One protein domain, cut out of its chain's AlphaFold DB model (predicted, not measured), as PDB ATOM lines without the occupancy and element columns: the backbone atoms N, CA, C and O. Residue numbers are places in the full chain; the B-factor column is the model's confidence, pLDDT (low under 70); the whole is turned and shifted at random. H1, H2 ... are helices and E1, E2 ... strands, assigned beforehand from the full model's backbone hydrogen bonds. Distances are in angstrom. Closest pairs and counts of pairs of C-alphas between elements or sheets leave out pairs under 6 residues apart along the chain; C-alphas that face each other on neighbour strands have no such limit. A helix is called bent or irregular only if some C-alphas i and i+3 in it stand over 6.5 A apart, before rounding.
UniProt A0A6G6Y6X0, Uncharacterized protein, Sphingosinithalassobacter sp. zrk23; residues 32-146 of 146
ATOM      1  N   SER A  32      22.864  14.330  24.672       94.94
ATOM      2  CA  SER A  32      23.837  15.437  24.656       94.94
ATOM      3  C   SER A  32      25.136  15.040  23.951       94.94
ATOM      4  O   SER A  32      25.564  13.886  24.042       94.94
ATOM      5  N   GLY A  33      25.751  15.988  23.251       94.69
ATOM      6  CA  GLY A  33      26.989  15.818  22.488       94.69
ATOM      7  C   GLY A  33      27.209  17.023  21.580       94.69
ATOM      8  O   GLY A  33      26.622  18.066  21.820       94.69
ATOM      9  N   ASP A  34      28.000  16.892  20.521       96.88
ATOM     10  CA  ASP A  34      28.302  18.028  19.643       96.88
ATOM     11  C   ASP A  34      28.251  17.638  18.168       96.88
ATOM     12  O   ASP A  34      28.705  16.554  17.781       96.88
ATOM     13  N   CYS A  35      27.746  18.546  17.329       96.88
ATOM     14  CA  CYS A  35      27.915  18.445  15.880       96.88
ATOM     15  C   CYS A  35      29.304  18.925  15.447       96.88
ATOM     16  O   CYS A  35      29.765  20.002  15.829       96.88
ATOM     17  N   VAL A  36      29.934  18.168  14.552       95.69
ATOM     18  CA  VAL A  36      31.167  18.559  13.865       95.69
ATOM     19  C   VAL A  36      30.869  19.706  12.896       95.69
ATOM     20  O   VAL A  36      30.041  19.564  12.001       95.69
ATOM     21  N   GLU A  37      31.579  20.831  13.029       91.44
ATOM     22  CA  GLU A  37      31.325  22.035  12.215       91.44
ATOM     23  C   GLU A  37      31.722  21.897  10.737       91.44
ATOM     24  O   GLU A  37      31.237  22.640   9.887       91.44
ATOM     25  N   LYS A  38      32.642  20.980  10.425       91.88
ATOM     26  CA  LYS A  38      33.146  20.727   9.066       91.88
ATOM     27  C   LYS A  38      33.174  19.221   8.794       91.88
ATOM     28  O   LYS A  38      34.253  18.630   8.771       91.88
ATOM     29  N   PRO A  39      32.007  18.570   8.664       91.50
ATOM     30  CA  PRO A  39      31.964  17.141   8.413       91.50
ATOM     31  C   PRO A  39      32.503  16.872   6.998       91.50
ATOM     32  O   PRO A  39      32.045  17.527   6.058       91.50
ATOM     33  N   PRO A  40      33.416  15.899   6.803       90.06
ATOM     34  CA  PRO A  40      33.965  15.566   5.480       90.06
ATOM     35  C   PRO A  40      32.885  15.267   4.431       90.06
ATOM     36  O   PRO A  40      33.032  15.544   3.244       90.06
ATOM     37  N   LEU A  41      31.752  14.742   4.896       93.00
ATOM     38  CA  LEU A  41      30.604  14.412   4.069       93.00
ATOM     39  C   LEU A  41      29.956  15.652   3.419       93.00
ATOM     40  O   LEU A  41      29.370  15.523   2.352       93.00
ATOM     41  N   ALA A  42      30.120  16.858   3.984       94.12
ATOM     42  CA  ALA A  42      29.645  18.094   3.355       94.12
ATOM     43  C   ALA A  42      30.315  18.349   1.998       94.12
ATOM     44  O   ALA A  42      29.643  18.733   1.043       94.12
ATOM     45  N   ASP A  43      31.624  18.113   1.900       93.44
ATOM     46  CA  ASP A  43      32.366  18.292   0.649       93.44
ATOM     47  C   ASP A  43      32.001  17.216  -0.372       93.44
ATOM     48  O   ASP A  43      31.907  17.495  -1.567       93.44
ATOM     49  N   MET A  44      31.709  16.002   0.096       93.19
ATOM     50  CA  MET A  44      31.216  14.928  -0.760       93.19
ATOM     51  C   MET A  44      29.886  15.303  -1.428       93.19
ATOM     52  O   MET A  44      29.765  15.137  -2.639       93.19
ATOM     53  N   LEU A  45      28.932  15.877  -0.681       94.25
ATOM     54  CA  LEU A  45      27.656  16.326  -1.255       94.25
ATOM     55  C   LEU A  45      27.851  17.425  -2.310       94.25
ATOM     56  O   LEU A  45      27.185  17.425  -3.344       94.25
ATOM     57  N   ARG A  46      28.785  18.356  -2.082       93.62
ATOM     58  CA  ARG A  46      29.098  19.410  -3.064       93.62
ATOM     59  C   ARG A  46      29.678  18.830  -4.350       93.62
ATOM     60  O   ARG A  46      29.277  19.225  -5.441       93.62
ATOM     61  N   ASN A  47      30.617  17.896  -4.216       93.38
ATOM     62  CA  ASN A  47      31.418  17.412  -5.336       93.38
ATOM     63  C   ASN A  47      30.724  16.312  -6.142       93.38
ATOM     64  O   ASN A  47      30.749  16.358  -7.369       93.38
ATOM     65  N   LEU A  48      30.124  15.329  -5.467       91.19
ATOM     66  CA  LEU A  48      29.526  14.161  -6.122       91.19
ATOM     67  C   LEU A  48      28.063  14.386  -6.485       91.19
ATOM     68  O   LEU A  48      27.608  13.912  -7.518       91.19
ATOM     69  N   ASP A  49      27.340  15.128  -5.649       92.06
ATOM     70  CA  ASP A  49      25.891  15.286  -5.797       92.06
ATOM     71  C   ASP A  49      25.493  16.658  -6.330       92.06
ATOM     72  O   ASP A  49      24.306  16.982  -6.435       92.06
ATOM     73  N   HIS A  50      26.498  17.470  -6.662       93.06
ATOM     74  CA  HIS A  50      26.344  18.824  -7.177       93.06
ATOM     75  C   HIS A  50      25.448  19.702  -6.290       93.06
ATOM     76  O   HIS A  50      24.776  20.609  -6.788       93.06
ATOM     77  N   ALA A  51      25.441  19.446  -4.976       93.75
ATOM     78  CA  ALA A  51      24.711  20.261  -4.018       93.75
ATOM     79  C   ALA A  51      25.323  21.669  -3.987       93.75
ATOM     80  O   ALA A  51      26.453  21.859  -3.532       93.75
ATOM     81  N   ARG A  52      24.572  22.657  -4.485       92.12
ATOM     82  CA  ARG A  52      24.988  24.068  -4.539       92.12
ATOM     83  C   ARG A  52      25.270  24.607  -3.144       92.12
ATOM     84  O   ARG A  52      26.307  25.224  -2.928       92.12
ATOM     85  N   ASP A  53      24.361  24.304  -2.226       93.69
ATOM     86  CA  ASP A  53      24.434  24.674  -0.822       93.69
ATOM     87  C   ASP A  53      24.339  23.419   0.037       93.69
ATOM     88  O   ASP A  53      23.585  22.500  -0.280       93.69
ATOM     89  N   VAL A  54      25.091  23.380   1.139       96.69
ATOM     90  CA  VAL A  54      25.034  22.277   2.105       96.69
ATOM     91  C   VAL A  54      24.848  22.837   3.505       96.69
ATOM     92  O   VAL A  54      25.734  23.514   4.028       96.69
ATOM     93  N   ALA A  55      23.702  22.537   4.113       96.75
ATOM     94  CA  ALA A  55      23.410  22.891   5.491       96.75
ATOM     95  C   ALA A  55      24.210  21.997   6.448       96.75
ATOM     96  O   ALA A  55      24.050  20.777   6.452       96.75
ATOM     97  N   VAL A  56      25.058  22.622   7.263       96.62
ATOM     98  CA  VAL A  56      25.838  21.978   8.325       96.62
ATOM     99  C   VAL A  56      25.481  22.675   9.639       96.62
ATOM    100  O   VAL A  56      25.887  23.824   9.840       96.62
ATOM    101  N   PRO A  57      24.689  22.055  10.530       92.25
ATOM    102  CA  PRO A  57      24.287  22.698  11.764       92.25
ATOM    103  C   PRO A  57      25.424  22.642  12.788       92.25
ATOM    104  O   PRO A  57      26.149  21.653  12.896       92.25
ATOM    105  N   ARG A  58      25.516  23.678  13.624       94.94
ATOM    106  CA  ARG A  58      26.050  23.508  14.981       94.94
ATOM    107  C   ARG A  58      24.920  22.963  15.842       94.94
ATOM    108  O   ARG A  58      23.815  23.493  15.760       94.94
ATOM    109  N   CYS A  59      25.191  21.947  16.649       96.19
ATOM    110  CA  CYS A  59      24.208  21.319  17.521       96.19
ATOM    111  C   CYS A  59      24.882  20.849  18.815       96.19
ATOM    112  O   CYS A  59      26.075  20.542  18.786       96.19
ATOM    113  N   ASP A  60      24.121  20.804  19.905       96.69
ATOM    114  CA  ASP A  60      24.541  20.334  21.236       96.69
ATOM    115  C   ASP A  60      23.737  19.109  21.718       96.69
ATOM    116  O   ASP A  60      24.028  18.495  22.752       96.69
ATOM    117  N   ARG A  61      22.688  18.737  20.974       96.06
ATOM    118  CA  ARG A  61      21.834  17.590  21.281       96.06
ATOM    119  C   ARG A  61      21.281  16.939  20.018       96.06
ATOM    120  O   ARG A  61      21.037  17.612  19.016       96.06
ATOM    121  N   ALA A  62      21.010  15.642  20.106       96.25
ATOM    122  CA  ALA A  62      20.320  14.865  19.082       96.25
ATOM    123  C   ALA A  62      19.188  14.036  19.704       96.25
ATOM    124  O   ALA A  62      19.394  13.345  20.696       96.25
ATOM    125  N   LEU A  63      18.000  14.075  19.112       95.00
ATOM    126  CA  LEU A  63      16.899  13.162  19.396       95.00
ATOM    127  C   LEU A  63      16.850  12.125  18.278       95.00
ATOM    128  O   LEU A  63      16.752  12.492  17.109       95.00
ATOM    129  N   VAL A  64      16.944  10.850  18.639       92.94
ATOM    130  CA  VAL A  64      16.842   9.738  17.691       92.94
ATOM    131  C   VAL A  64      15.466   9.120  17.844       92.94
ATOM    132  O   VAL A  64      15.140   8.627  18.920       92.94
ATOM    133  N   GLU A  65      14.690   9.128  16.769       92.00
ATOM    134  CA  GLU A  65      13.376   8.494  16.685       92.00
ATOM    135  C   GLU A  65      13.580   7.164  15.944       92.00
ATOM    136  O   GLU A  65      13.813   7.165  14.729       92.00
ATOM    137  N   PRO A  66      13.640   6.018  16.657       86.00
ATOM    138  CA  PRO A  66      14.144   4.777  16.081       86.00
ATOM    139  C   PRO A  66      13.346   4.327  14.858       86.00
ATOM    140  O   PRO A  66      12.202   3.903  14.972       86.00
ATOM    141  N   GLY A  67      14.001   4.342  13.696       87.25
ATOM    142  CA  GLY A  67      13.383   3.958  12.429       87.25
ATOM    143  C   GLY A  67      12.515   5.035  11.782       87.25
ATOM    144  O   GLY A  67      11.932   4.733  10.753       87.25
ATOM    145  N   GLU A  68      12.454   6.249  12.337       93.19
ATOM    146  CA  GLU A  68      11.655   7.366  11.808       93.19
ATOM    147  C   GLU A  68      12.497   8.605  11.478       93.19
ATOM    148  O   GLU A  68      12.160   9.371  10.576       93.19
ATOM    149  N   GLY A  69      13.603   8.843  12.189       95.25
ATOM    150  CA  GLY A  69      14.409  10.026  11.924       95.25
ATOM    151  C   GLY A  69      15.379  10.426  13.023       95.25
ATOM    152  O   GLY A  69      15.585   9.730  14.020       95.25
ATOM    153  N   VAL A  70      16.006  11.581  12.804       96.75
ATOM    154  CA  VAL A  70      16.905  12.221  13.765       96.75
ATOM    155  C   VAL A  70      16.694  13.731  13.741       96.75
ATOM    156  O   VAL A  70      16.762  14.365  12.686       96.75
ATOM    157  N   THR A  71      16.515  14.325  14.918       97.50
ATOM    158  CA  THR A  71      16.433  15.779  15.096       97.50
ATOM    159  C   THR A  71      17.641  16.291  15.873       97.50
ATOM    160  O   THR A  71      17.904  15.849  16.988       97.50
ATOM    161  N   PHE A  72      18.366  17.254  15.312       97.50
ATOM    162  CA  PHE A  72      19.502  17.925  15.939       97.50
ATOM    163  C   PHE A  72      19.085  19.297  16.467       97.50
ATOM    164  O   PHE A  72      18.437  20.066  15.756       97.50
ATOM    165  N   TYR A  73      19.502  19.626  17.689       97.38
ATOM    166  CA  TYR A  73      19.141  20.862  18.383       97.38
ATOM    167  C   TYR A  73      20.363  21.715  18.700       97.38
ATOM    168  O   TYR A  73      21.457  21.195  18.911       97.38
ATOM    169  N   ARG A  74      20.157  23.030  18.771       96.62
ATOM    170  CA  ARG A  74      21.126  23.987  19.312       96.62
ATOM    171  C   ARG A  74      20.433  24.847  20.354       96.62
ATOM    172  O   ARG A  74      19.601  25.687  19.997       96.62
ATOM    173  N   GLY A  75      20.763  24.643  21.626       94.31
ATOM    174  CA  GLY A  75      19.895  25.093  22.706       94.31
ATOM    175  C   GLY A  75      18.478  24.574  22.459       94.31
ATOM    176  O   GLY A  75      18.294  23.430  22.039       94.31
ATOM    177  N   ASP A  76      17.470  25.423  22.630       93.88
ATOM    178  CA  ASP A  76      16.060  25.015  22.541       93.88
ATOM    179  C   ASP A  76      15.461  25.077  21.130       93.88
ATOM    180  O   ASP A  76      14.251  24.958  20.962       93.88
ATOM    181  N   ARG A  77      16.294  25.266  20.101       95.50
ATOM    182  CA  ARG A  77      15.843  25.333  18.707       95.50
ATOM    183  C   ARG A  77      16.244  24.087  17.943       95.50
ATOM    184  O   ARG A  77      17.368  23.600  18.094       95.50
ATOM    185  N   VAL A  78      15.353  23.626  17.069       96.75
ATOM    186  CA  VAL A  78      15.721  22.670  16.024       96.75
ATOM    187  C   VAL A  78      16.764  23.348  15.139       96.75
ATOM    188  O   VAL A  78      16.604  24.496  14.733       96.75
ATOM    189  N   ALA A  79      17.870  22.662  14.888       97.25
ATOM    190  CA  ALA A  79      18.901  23.109  13.961       97.25
ATOM    191  C   ALA A  79      18.751  22.392  12.615       97.25
ATOM    192  O   ALA A  79      18.884  23.009  11.558       97.25
ATOM    193  N   LEU A  80      18.451  21.093  12.657       97.62
ATOM    194  CA  LEU A  80      18.243  20.263  11.478       97.62
ATOM    195  C   LEU A  80      17.414  19.037  11.856       97.62
ATOM    196  O   LEU A  80      17.703  18.394  12.863       97.62
ATOM    197  N   ARG A  81      16.420  18.689  11.044       97.94
ATOM    198  CA  ARG A  81      15.597  17.492  11.224       97.94
ATOM    199  C   ARG A  81      15.637  16.641   9.971       97.94
ATOM    200  O   ARG A  81      15.407  17.145   8.876       97.94
ATOM    201  N   PHE A  82      15.877  15.357  10.166       97.81
ATOM    202  CA  PHE A  82      15.835  14.327   9.148       97.81
ATOM    203  C   PHE A  82      14.679  13.379   9.448       97.81
ATOM    204  O   PHE A  82      14.613  12.835  10.549       97.81
ATOM    205  N   ARG A  83      13.795  13.181   8.471       97.44
ATOM    206  CA  ARG A  83      12.723  12.185   8.508       97.44
ATOM    207  C   ARG A  83      13.056  11.070   7.531       97.44
ATOM    208  O   ARG A  83      13.583  11.328   6.447       97.44
ATOM    209  N   GLY A  84      12.727   9.851   7.904       96.62
ATOM    210  CA  GLY A  84      13.005   8.677   7.110       96.62
ATOM    211  C   GLY A  84      12.286   7.440   7.613       96.62
ATOM    212  O   GLY A  84      11.388   7.508   8.451       96.62
ATOM    213  N   HIS A  85      12.746   6.299   7.125       95.06
ATOM    214  CA  HIS A  85      12.285   4.989   7.549       95.06
ATOM    215  C   HIS A  85      13.468   4.036   7.727       95.06
ATOM    216  O   HIS A  85      14.561   4.259   7.206       95.06
ATOM    217  N   ARG A  86      13.273   2.973   8.511       92.88
ATOM    218  CA  ARG A  86      14.314   1.963   8.734       92.88
ATOM    219  C   ARG A  86      14.631   1.204   7.439       92.88
ATOM    220  O   ARG A  86      13.738   0.612   6.841       92.88
ATOM    221  N   ASP A  87      15.916   1.145   7.112       86.25
ATOM    222  CA  ASP A  87      16.503   0.229   6.133       86.25
ATOM    223  C   ASP A  87      16.887  -1.101   6.827       86.25
ATOM    224  O   ASP A  87      17.095  -1.156   8.045       86.25
ATOM    225  N   GLY A  88      16.967  -2.194   6.068       73.94
ATOM    226  CA  GLY A  88      17.232  -3.557   6.540       73.94
ATOM    227  C   GLY A  88      18.518  -3.721   7.359       73.94
ATOM    228  O   GLY A  88      18.590  -4.624   8.191       73.94
ATOM    229  N   ASP A  89      19.483  -2.812   7.202       77.00
ATOM    230  CA  ASP A  89      20.755  -2.802   7.937       77.00
ATOM    231  C   ASP A  89      20.710  -2.014   9.265       77.00
ATOM    232  O   ASP A  89      21.728  -1.864   9.943       77.00
ATOM    233  N   GLY A  90      19.541  -1.500   9.661       78.00
ATOM    234  CA  GLY A  90      19.378  -0.676  10.866       78.00
ATOM    235  C   GLY A  90      19.765   0.797  10.681       78.00
ATOM    236  O   GLY A  90      19.640   1.581  11.624       78.00
ATOM    237  N   ASP A  91      20.178   1.171   9.471       89.94
ATOM    238  CA  ASP A  91      20.282   2.557   9.024       89.94
ATOM    239  C   ASP A  91      18.864   3.149   8.823       89.94
ATOM    240  O   ASP A  91      17.865   2.426   8.772       89.94
ATOM    241  N   ILE A  92      18.753   4.479   8.753       94.62
ATOM    242  CA  ILE A  92      17.501   5.156   8.369       94.62
ATOM    243  C   ILE A  92      17.713   5.750   6.978       94.62
ATOM    244  O   ILE A  92      18.603   6.585   6.806       94.62
ATOM    245  N   GLU A  93      16.921   5.330   5.998       96.44
ATOM    246  CA  GLU A  93      16.864   5.945   4.671       96.44
ATOM    247  C   GLU A  93      16.024   7.225   4.735       96.44
ATOM    248  O   GLU A  93      15.023   7.277   5.445       96.44
ATOM    249  N   MET A  94      16.467   8.294   4.071       97.06
ATOM    250  CA  MET A  94      15.866   9.625   4.236       97.06
ATOM    251  C   MET A  94      14.718   9.868   3.264       97.06
ATOM    252  O   MET A  94      14.921   9.831   2.054       97.06
ATOM    253  N   ASP A  95      13.570  10.265   3.810       97.31
ATOM    254  CA  ASP A  95      12.393  10.708   3.056       97.31
ATOM    255  C   ASP A  95      12.319  12.238   2.970       97.31
ATOM    256  O   ASP A  95      11.788  12.800   2.009       97.31
ATOM    257  N   GLY A  96      12.841  12.944   3.978       97.19
ATOM    258  CA  GLY A  96      12.750  14.398   4.030       97.19
ATOM    259  C   GLY A  96      13.704  15.069   5.006       97.19
ATOM    260  O   GLY A  96      14.240  14.459   5.933       97.19
ATOM    261  N   VAL A  97      13.920  16.366   4.786       98.06
ATOM    262  CA  VAL A  97      14.794  17.198   5.614       98.06
ATOM    263  C   VAL A  97      14.217  18.594   5.822       98.06
ATOM    264  O   VAL A  97      13.740  19.226   4.884       98.06
ATOM    265  N   ALA A  98      14.289  19.095   7.053       97.75
ATOM    266  CA  ALA A  98      13.924  20.464   7.410       97.75
ATOM    267  C   ALA A  98      15.092  21.151   8.129       97.75
ATOM    268  O   ALA A  98      15.699  20.575   9.034       97.75
ATOM    269  N   ILE A  99      15.416  22.382   7.725       96.50
ATOM    270  CA  ILE A  99      16.489  23.188   8.325       96.50
ATOM    271  C   ILE A  99      15.862  24.192   9.284       96.50
ATOM    272  O   ILE A  99      15.076  25.043   8.864       96.50
ATOM    273  N   GLY A 100      16.239  24.122  10.561       94.81
ATOM    274  CA  GLY A 100      15.578  24.896  11.608       94.81
ATOM    275  C   GLY A 100      14.068  24.652  11.642       94.81
ATOM    276  O   GLY A 100      13.619  23.519  11.485       94.81
ATOM    277  N   ASP A 101      13.304  25.738  11.765       90.38
ATOM    278  CA  ASP A 101      11.835  25.750  11.683       90.38
ATOM    279  C   ASP A 101      11.322  25.964  10.240       90.38
ATOM    280  O   ASP A 101      10.194  26.401  10.016       90.38
ATOM    281  N   GLY A 102      12.186  25.744   9.243       92.75
ATOM    282  CA  GLY A 102      11.869  25.930   7.832       92.75
ATOM    283  C   GLY A 102      10.972  24.837   7.250       92.75
ATOM    284  O   GLY A 102      10.610  23.862   7.907       92.75
ATOM    285  N   ALA A 103      10.643  24.996   5.966       94.44
ATOM    286  CA  ALA A 103       9.912  23.986   5.213       94.44
ATOM    287  C   ALA A 103      10.685  22.659   5.152       94.44
ATOM    288  O   ALA A 103      11.919  22.635   5.119       94.44
ATOM    289  N   GLU A 104       9.936  21.561   5.101       96.94
ATOM    290  CA  GLU A 104      10.489  20.245   4.812       96.94
ATOM    291  C   GLU A 104      10.624  20.060   3.298       96.94
ATOM    292  O   GLU A 104       9.699  20.343   2.536       96.94
ATOM    293  N   TYR A 105      11.782  19.568   2.873       97.69
ATOM    294  CA  TYR A 105      12.082  19.208   1.497       97.69
ATOM    295  C   TYR A 105      12.127  17.689   1.371       97.69
ATOM    296  O   TYR A 105      12.734  17.022   2.210       97.69
ATOM    297  N   ALA A 106      11.517  17.148   0.316       97.94
ATOM    298  CA  ALA A 106      11.633  15.730  -0.006       97.94
ATOM    299  C   ALA A 106      13.092  15.398  -0.345       97.94
ATOM    300  O   ALA A 106      13.718  16.075  -1.166       97.94
ATOM    301  N   ALA A 107      13.633  14.371   0.302       97.50
ATOM    302  CA  ALA A 107      14.972  13.897  -0.001       97.50
ATOM    303  C   ALA A 107      14.939  13.085  -1.302       97.50
ATOM    304  O   ALA A 107      14.079  12.235  -1.501       97.50
ATOM    305  N   THR A 108      15.889  13.344  -2.197       96.69
ATOM    306  CA  THR A 108      16.111  12.520  -3.396       96.69
ATOM    307  C   THR A 108      17.059  11.362  -3.109       96.69
ATOM    308  O   THR A 108      17.096  10.382  -3.848       96.69
ATOM    309  N   LYS A 109      17.847  11.494  -2.039       95.06
ATOM    310  CA  LYS A 109      18.717  10.467  -1.469       95.06
ATOM    311  C   LYS A 109      19.174  10.908  -0.089       95.06
ATOM    312  O   LYS A 109      19.361  12.100   0.166       95.06
ATOM    313  N   GLY A 110      19.476   9.957   0.775       95.81
ATOM    314  CA  GLY A 110      20.055  10.261   2.071       95.81
ATOM    315  C   GLY A 110      20.040   9.063   2.989       95.81
ATOM    316  O   GLY A 110      19.337   8.088   2.745       95.81
ATOM    317  N   ARG A 111      20.832   9.146   4.051       96.19
ATOM    318  CA  ARG A 111      20.895   8.104   5.068       96.19
ATOM    319  C   ARG A 111      21.372   8.665   6.398       96.19
ATOM    320  O   ARG A 111      22.253   9.528   6.425       96.19
ATOM    321  N   CYS A 112      20.850   8.115   7.485       95.69
ATOM    322  CA  CYS A 112      21.406   8.231   8.825       95.69
ATOM    323  C   CYS A 112      21.974   6.886   9.269       95.69
ATOM    324  O   CYS A 112      21.280   5.871   9.232       95.69
ATOM    325  N   ARG A 113      23.221   6.905   9.731       94.38
ATOM    326  CA  ARG A 113      23.911   5.747  10.293       94.38
ATOM    327  C   ARG A 113      24.361   6.023  11.715       94.38
ATOM    328  O   ARG A 113      24.843   7.116  12.027       94.38
ATOM    329  N   PHE A 114      24.238   5.004  12.554       92.75
ATOM    330  CA  PHE A 114      24.576   5.051  13.970       92.75
ATOM    331  C   PHE A 114      25.777   4.149  14.242       92.75
ATOM    332  O   PHE A 114      25.808   2.989  13.836       92.75
ATOM    333  N   TYR A 115      26.770   4.681  14.944       91.75
ATOM    334  CA  TYR A 115      27.957   3.950  15.367       91.75
ATOM    335  C   TYR A 115      28.061   3.989  16.887       91.75
ATOM    336  O   TYR A 115      28.046   5.063  17.489       91.75
ATOM    337  N   GLY A 116      28.200   2.816  17.499       89.19
ATOM    338  CA  GLY A 116      28.243   2.685  18.951       89.19
ATOM    339  C   GLY A 116      26.866   2.828  19.598       89.19
ATOM    340  O   GLY A 116      25.836   2.559  18.981       89.19
ATOM    341  N   THR A 117      26.847   3.202  20.874       85.25
ATOM    342  CA  THR A 117      25.611   3.319  21.666       85.25
ATOM    343  C   THR A 117      25.682   4.547  22.564       85.25
ATOM    344  O   THR A 117      26.786   4.981  22.900       85.25
ATOM    345  N   PRO A 118      24.543   5.086  23.037       80.62
ATOM    346  CA  PRO A 118      24.552   6.225  23.951       80.62
ATOM    347  C   PRO A 118      25.429   6.023  25.201       80.62
ATOM    348  O   PRO A 118      25.952   7.000  25.719       80.62
ATOM    349  N   GLY A 119      25.603   4.784  25.683       78.00
ATOM    350  CA  GLY A 119      26.420   4.480  26.864       78.00
ATOM    351  C   GLY A 119      27.919   4.279  26.599       78.00
ATOM    352  O   GLY A 119      28.703   4.437  27.526       78.00
ATOM    353  N   ASN A 120      28.322   3.963  25.362       80.62
ATOM    354  CA  ASN A 120      29.695   3.539  25.026       80.62
ATOM    355  C   ASN A 120      30.374   4.447  23.983       80.62
ATOM    356  O   ASN A 120      31.265   4.001  23.261       80.62
ATOM    357  N   GLY A 121      29.919   5.695  23.862       85.12
ATOM    358  CA  GLY A 121      30.263   6.578  22.749       85.12
ATOM    359  C   GLY A 121      29.327   6.343  21.564       85.12
ATOM    360  O   GLY A 121      29.219   5.234  21.036       85.12
ATOM    361  N   LEU A 122      28.623   7.401  21.165       91.38
ATOM    362  CA  LEU A 122      27.684   7.385  20.046       91.38
ATOM    363  C   LEU A 122      28.158   8.373  18.991       91.38
ATOM    364  O   LEU A 122      28.392   9.541  19.298       91.38
ATOM    365  N   MET A 123      28.219   7.920  17.747       94.75
ATOM    366  CA  MET A 123      28.379   8.786  16.591       94.75
ATOM    367  C   MET A 123      27.197   8.599  15.646       94.75
ATOM    368  O   MET A 123      26.863   7.477  15.271       94.75
ATOM    369  N   ILE A 124      26.563   9.706  15.268       95.25
ATOM    370  CA  ILE A 124      25.442   9.733  14.327       95.25
ATOM    371  C   ILE A 124      25.908  10.486  13.093       95.25
ATOM    372  O   ILE A 124      26.386  11.614  13.205       95.25
ATOM    373  N   VAL A 125      25.769   9.875  11.921       96.50
ATOM    374  CA  VAL A 125      26.103  10.507  10.644       96.50
ATOM    375  C   VAL A 125      24.860  10.497   9.775       96.50
ATOM    376  O   VAL A 125      24.453   9.444   9.296       96.50
ATOM    377  N   CYS A 126      24.269  11.670   9.585       97.62
ATOM    378  CA  CYS A 126      23.087  11.880   8.763       97.62
ATOM    379  C   CYS A 126      23.419  12.778   7.584       97.62
ATOM    380  O   CYS A 126      24.068  13.813   7.755       97.62
ATOM    381  N   PHE A 127      22.928  12.424   6.402       97.94
ATOM    382  CA  PHE A 127      22.929  13.316   5.255       97.94
ATOM    383  C   PHE A 127      21.689  13.127   4.397       97.94
ATOM    384  O   PHE A 127      21.138  12.031   4.322       97.94
ATOM    385  N   ALA A 128      21.316  14.184   3.688       98.00
ATOM    386  CA  ALA A 128      20.324  14.142   2.631       98.00
ATOM    387  C   ALA A 128      20.724  15.095   1.506       98.00
ATOM    388  O   ALA A 128      21.346  16.136   1.740       98.00
ATOM    389  N   VAL A 129      20.339  14.737   0.290       97.94
ATOM    390  CA  VAL A 129      20.285  15.636  -0.859       97.94
ATOM    391  C   VAL A 129      18.823  15.793  -1.234       97.94
ATOM    392  O   VAL A 129      18.040  14.850  -1.141       97.94
ATOM    393  N   TYR A 130      18.459  17.009  -1.592       97.50
ATOM    394  CA  TYR A 130      17.098  17.412  -1.904       97.50
ATOM    395  C   TYR A 130      17.140  18.522  -2.948       97.50
ATOM    396  O   TYR A 130      18.191  19.116  -3.204       97.50
ATOM    397  N   GLU A 131      15.994  18.816  -3.547       96.25
ATOM    398  CA  GLU A 131      15.869  19.938  -4.468       96.25
ATOM    399  C   GLU A 131      15.298  21.163  -3.758       96.25
ATOM    400  O   GLU A 131      14.304  21.094  -3.033       96.25
ATOM    401  N   LYS A 132      15.927  22.311  -3.999       93.94
ATOM    402  CA  LYS A 132      15.455  23.621  -3.568       93.94
ATOM    403  C   LYS A 132      15.610  24.598  -4.724       93.94
ATOM    404  O   LYS A 132      16.695  24.732  -5.284       93.94
ATOM    405  N   ASP A 133      14.515  25.256  -5.093       92.94
ATOM    406  CA  ASP A 133      14.479  26.243  -6.179       92.94
ATOM    407  C   ASP A 133      15.054  25.700  -7.509       92.94
ATOM    408  O   ASP A 133      15.787  26.386  -8.226       92.94
ATOM    409  N   GLY A 134      14.755  24.429  -7.817       92.31
ATOM    410  CA  GLY A 134      15.212  23.735  -9.029       92.31
ATOM    411  C   GLY A 134      16.703  23.379  -9.044       92.31
ATOM    412  O   GLY A 134      17.277  23.167 -10.113       92.31
ATOM    413  N   LYS A 135      17.365  23.370  -7.882       94.81
ATOM    414  CA  LYS A 135      18.785  23.039  -7.739       94.81
ATOM    415  C   LYS A 135      18.984  22.020  -6.626       94.81
ATOM    416  O   LYS A 135      18.295  22.068  -5.609       94.81
ATOM    417  N   ASN A 136      19.991  21.165  -6.784       95.81
ATOM    418  CA  ASN A 136      20.414  20.270  -5.714       95.81
ATOM    419  C   ASN A 136      20.959  21.084  -4.540       95.81
ATOM    420  O   ASN A 136      21.823  21.953  -4.703       95.81
ATOM    421  N   ALA A 137      20.485  20.747  -3.354       97.31
ATOM    422  CA  ALA A 137      20.987  21.200  -2.077       97.31
ATOM    423  C   ALA A 137      21.256  19.983  -1.186       97.31
ATOM    424  O   ALA A 137      20.770  18.879  -1.425       97.31
ATOM    425  N   GLY A 138      22.079  20.182  -0.167       97.56
ATOM    426  CA  GLY A 138      22.484  19.154   0.772       97.56
ATOM    427  C   GLY A 138      22.216  19.572   2.205       97.56
ATOM    428  O   GLY A 138      22.112  20.753   2.544       97.56
ATOM    429  N   ALA A 139      22.121  18.582   3.071       98.06
ATOM    430  CA  ALA A 139      22.105  18.756   4.507       98.06
ATOM    431  C   ALA A 139      22.898  17.617   5.126       98.06
ATOM    432  O   ALA A 139      22.786  16.471   4.692       98.06
ATOM    433  N   VAL A 140      23.708  17.927   6.127       98.06
ATOM    434  CA  VAL A 140      24.549  16.939   6.786       98.06
ATOM    435  C   VAL A 140      24.745  17.301   8.245       98.06
ATOM    436  O   VAL A 140      25.003  18.453   8.582       98.06
ATOM    437  N   ALA A 141      24.663  16.298   9.109       97.94
ATOM    438  CA  ALA A 141      25.027  16.406  10.509       97.94
ATOM    439  C   ALA A 141      25.867  15.193  10.903       97.94
ATOM    440  O   ALA A 141      25.502  14.046  10.644       97.94
ATOM    441  N   MET A 142      26.999  15.465  11.543       97.44
ATOM    442  CA  MET A 142      27.835  14.458  12.178       97.44
ATOM    443  C   MET A 142      27.902  14.802  13.656       97.44
ATOM    444  O   MET A 142      28.501  15.810  14.015       97.44
ATOM    445  N   PHE A 143      27.265  13.994  14.491       97.25
ATOM    446  CA  PHE A 143      27.156  14.209  15.926       97.25
ATOM    447  C   PHE A 143      27.993  13.185  16.677       97.25
ATOM    448  O   PHE A 143      27.975  12.002  16.330       97.25
ATOM    449  N   THR A 144      28.688  13.623  17.721       95.38
ATOM    450  CA  THR A 144      29.443  12.741  18.613       95.38
ATOM    451  C   THR A 144      29.071  12.997  20.063       95.38
ATOM    452  O   THR A 144      29.169  14.130  20.534       95.38
ATOM    453  N   ARG A 145      28.726  11.932  20.785       90.00
ATOM    454  CA  ARG A 145      28.697  11.908  22.247       90.00
ATOM    455  C   ARG A 145      30.019  11.334  22.743       90.00
ATOM    456  O   ARG A 145      30.347  10.195  22.403       90.00
ATOM    457  N   ARG A 146      30.753  12.137  23.510       72.31
ATOM    458  CA  ARG A 146      31.966  11.720  24.223       72.31
ATOM    459  C   ARG A 146      31.628  11.199  25.612       72.31
ATOM    460  O   ARG A 146      30.588  11.631  26.159       72.31
TER     461      ARG A 146
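AT A GLANCE: This is residues 32 to 146 of the 146 residues of an uncharacterized protein of Sphingosinithalassobacter sp. zrk23 (UniProt A0A6G6Y6X0). One seven-stranded sheet folds back on itself into two leaves face to face, E1 to E4 crossing over E6 and E7, with the strongly bent E5 as the hinge. The single helix H1 packs on the E6 and E7 leaf, on its face turned away from the other leaf. The 115 printed residues have H1 and then E1 to E7, an antiparallel meander in which each strand is the neighbour of the one before; the class is mostly strand. The whole is compact, with a radius of gyration of the C-alphas of 13.0 A and spans of 42 by 32 by 25 A.

IN THESE COORDINATES: H1, residues 40 to 48, begins at C-alpha 40 (33.965, 15.566, 5.480). E1 is residues 61 to 65, E2 69 to 74, and E3 77 to 86, 25.5 A long. E4 is residues 92 to 99. E5, residues 104 to 116, is 28.7 A; E6, 122 to 132, is 31.2 A; E7, 135 to 145, is 33.5 A and ends at C-alpha 145 (28.697, 11.908, 22.247).

HOW THE PARTS SIT: The sheet is twisted, with E1 and E7 as edge strands. E1 and E2 form a hairpin, with N 63 and O 71 at 2.8 A. E5 bends by 93 degrees at residue 108; N 105 and O 97 of E4 are 2.8 A apart, N 113 and O 125 of E6 2.9 A. In the hairpin E6 and E7, N 137 and O 130 are 2.8 A apart. Between the leaves, the closest C-alphas of E4 and E6, Met 94 and Ala 128, are 6.5 A apart. H1 is on the sheet at a height of 8.6 A, over E7 and along the strands, at 14 degrees on the local plane; their closest C-alphas, Leu 45 and Gly 138, are 6.2 A apart. Every O i to N i+4 pair in H1 is within hydrogen-bond range.

THE WHOLE: The C-alphas farthest apart, Gly 119 and Gly 134, are 42.2 A apart. The link from H1 to E1 is long; the others are tight. The printed part has no cut, and no printed residue is under pLDDT 70.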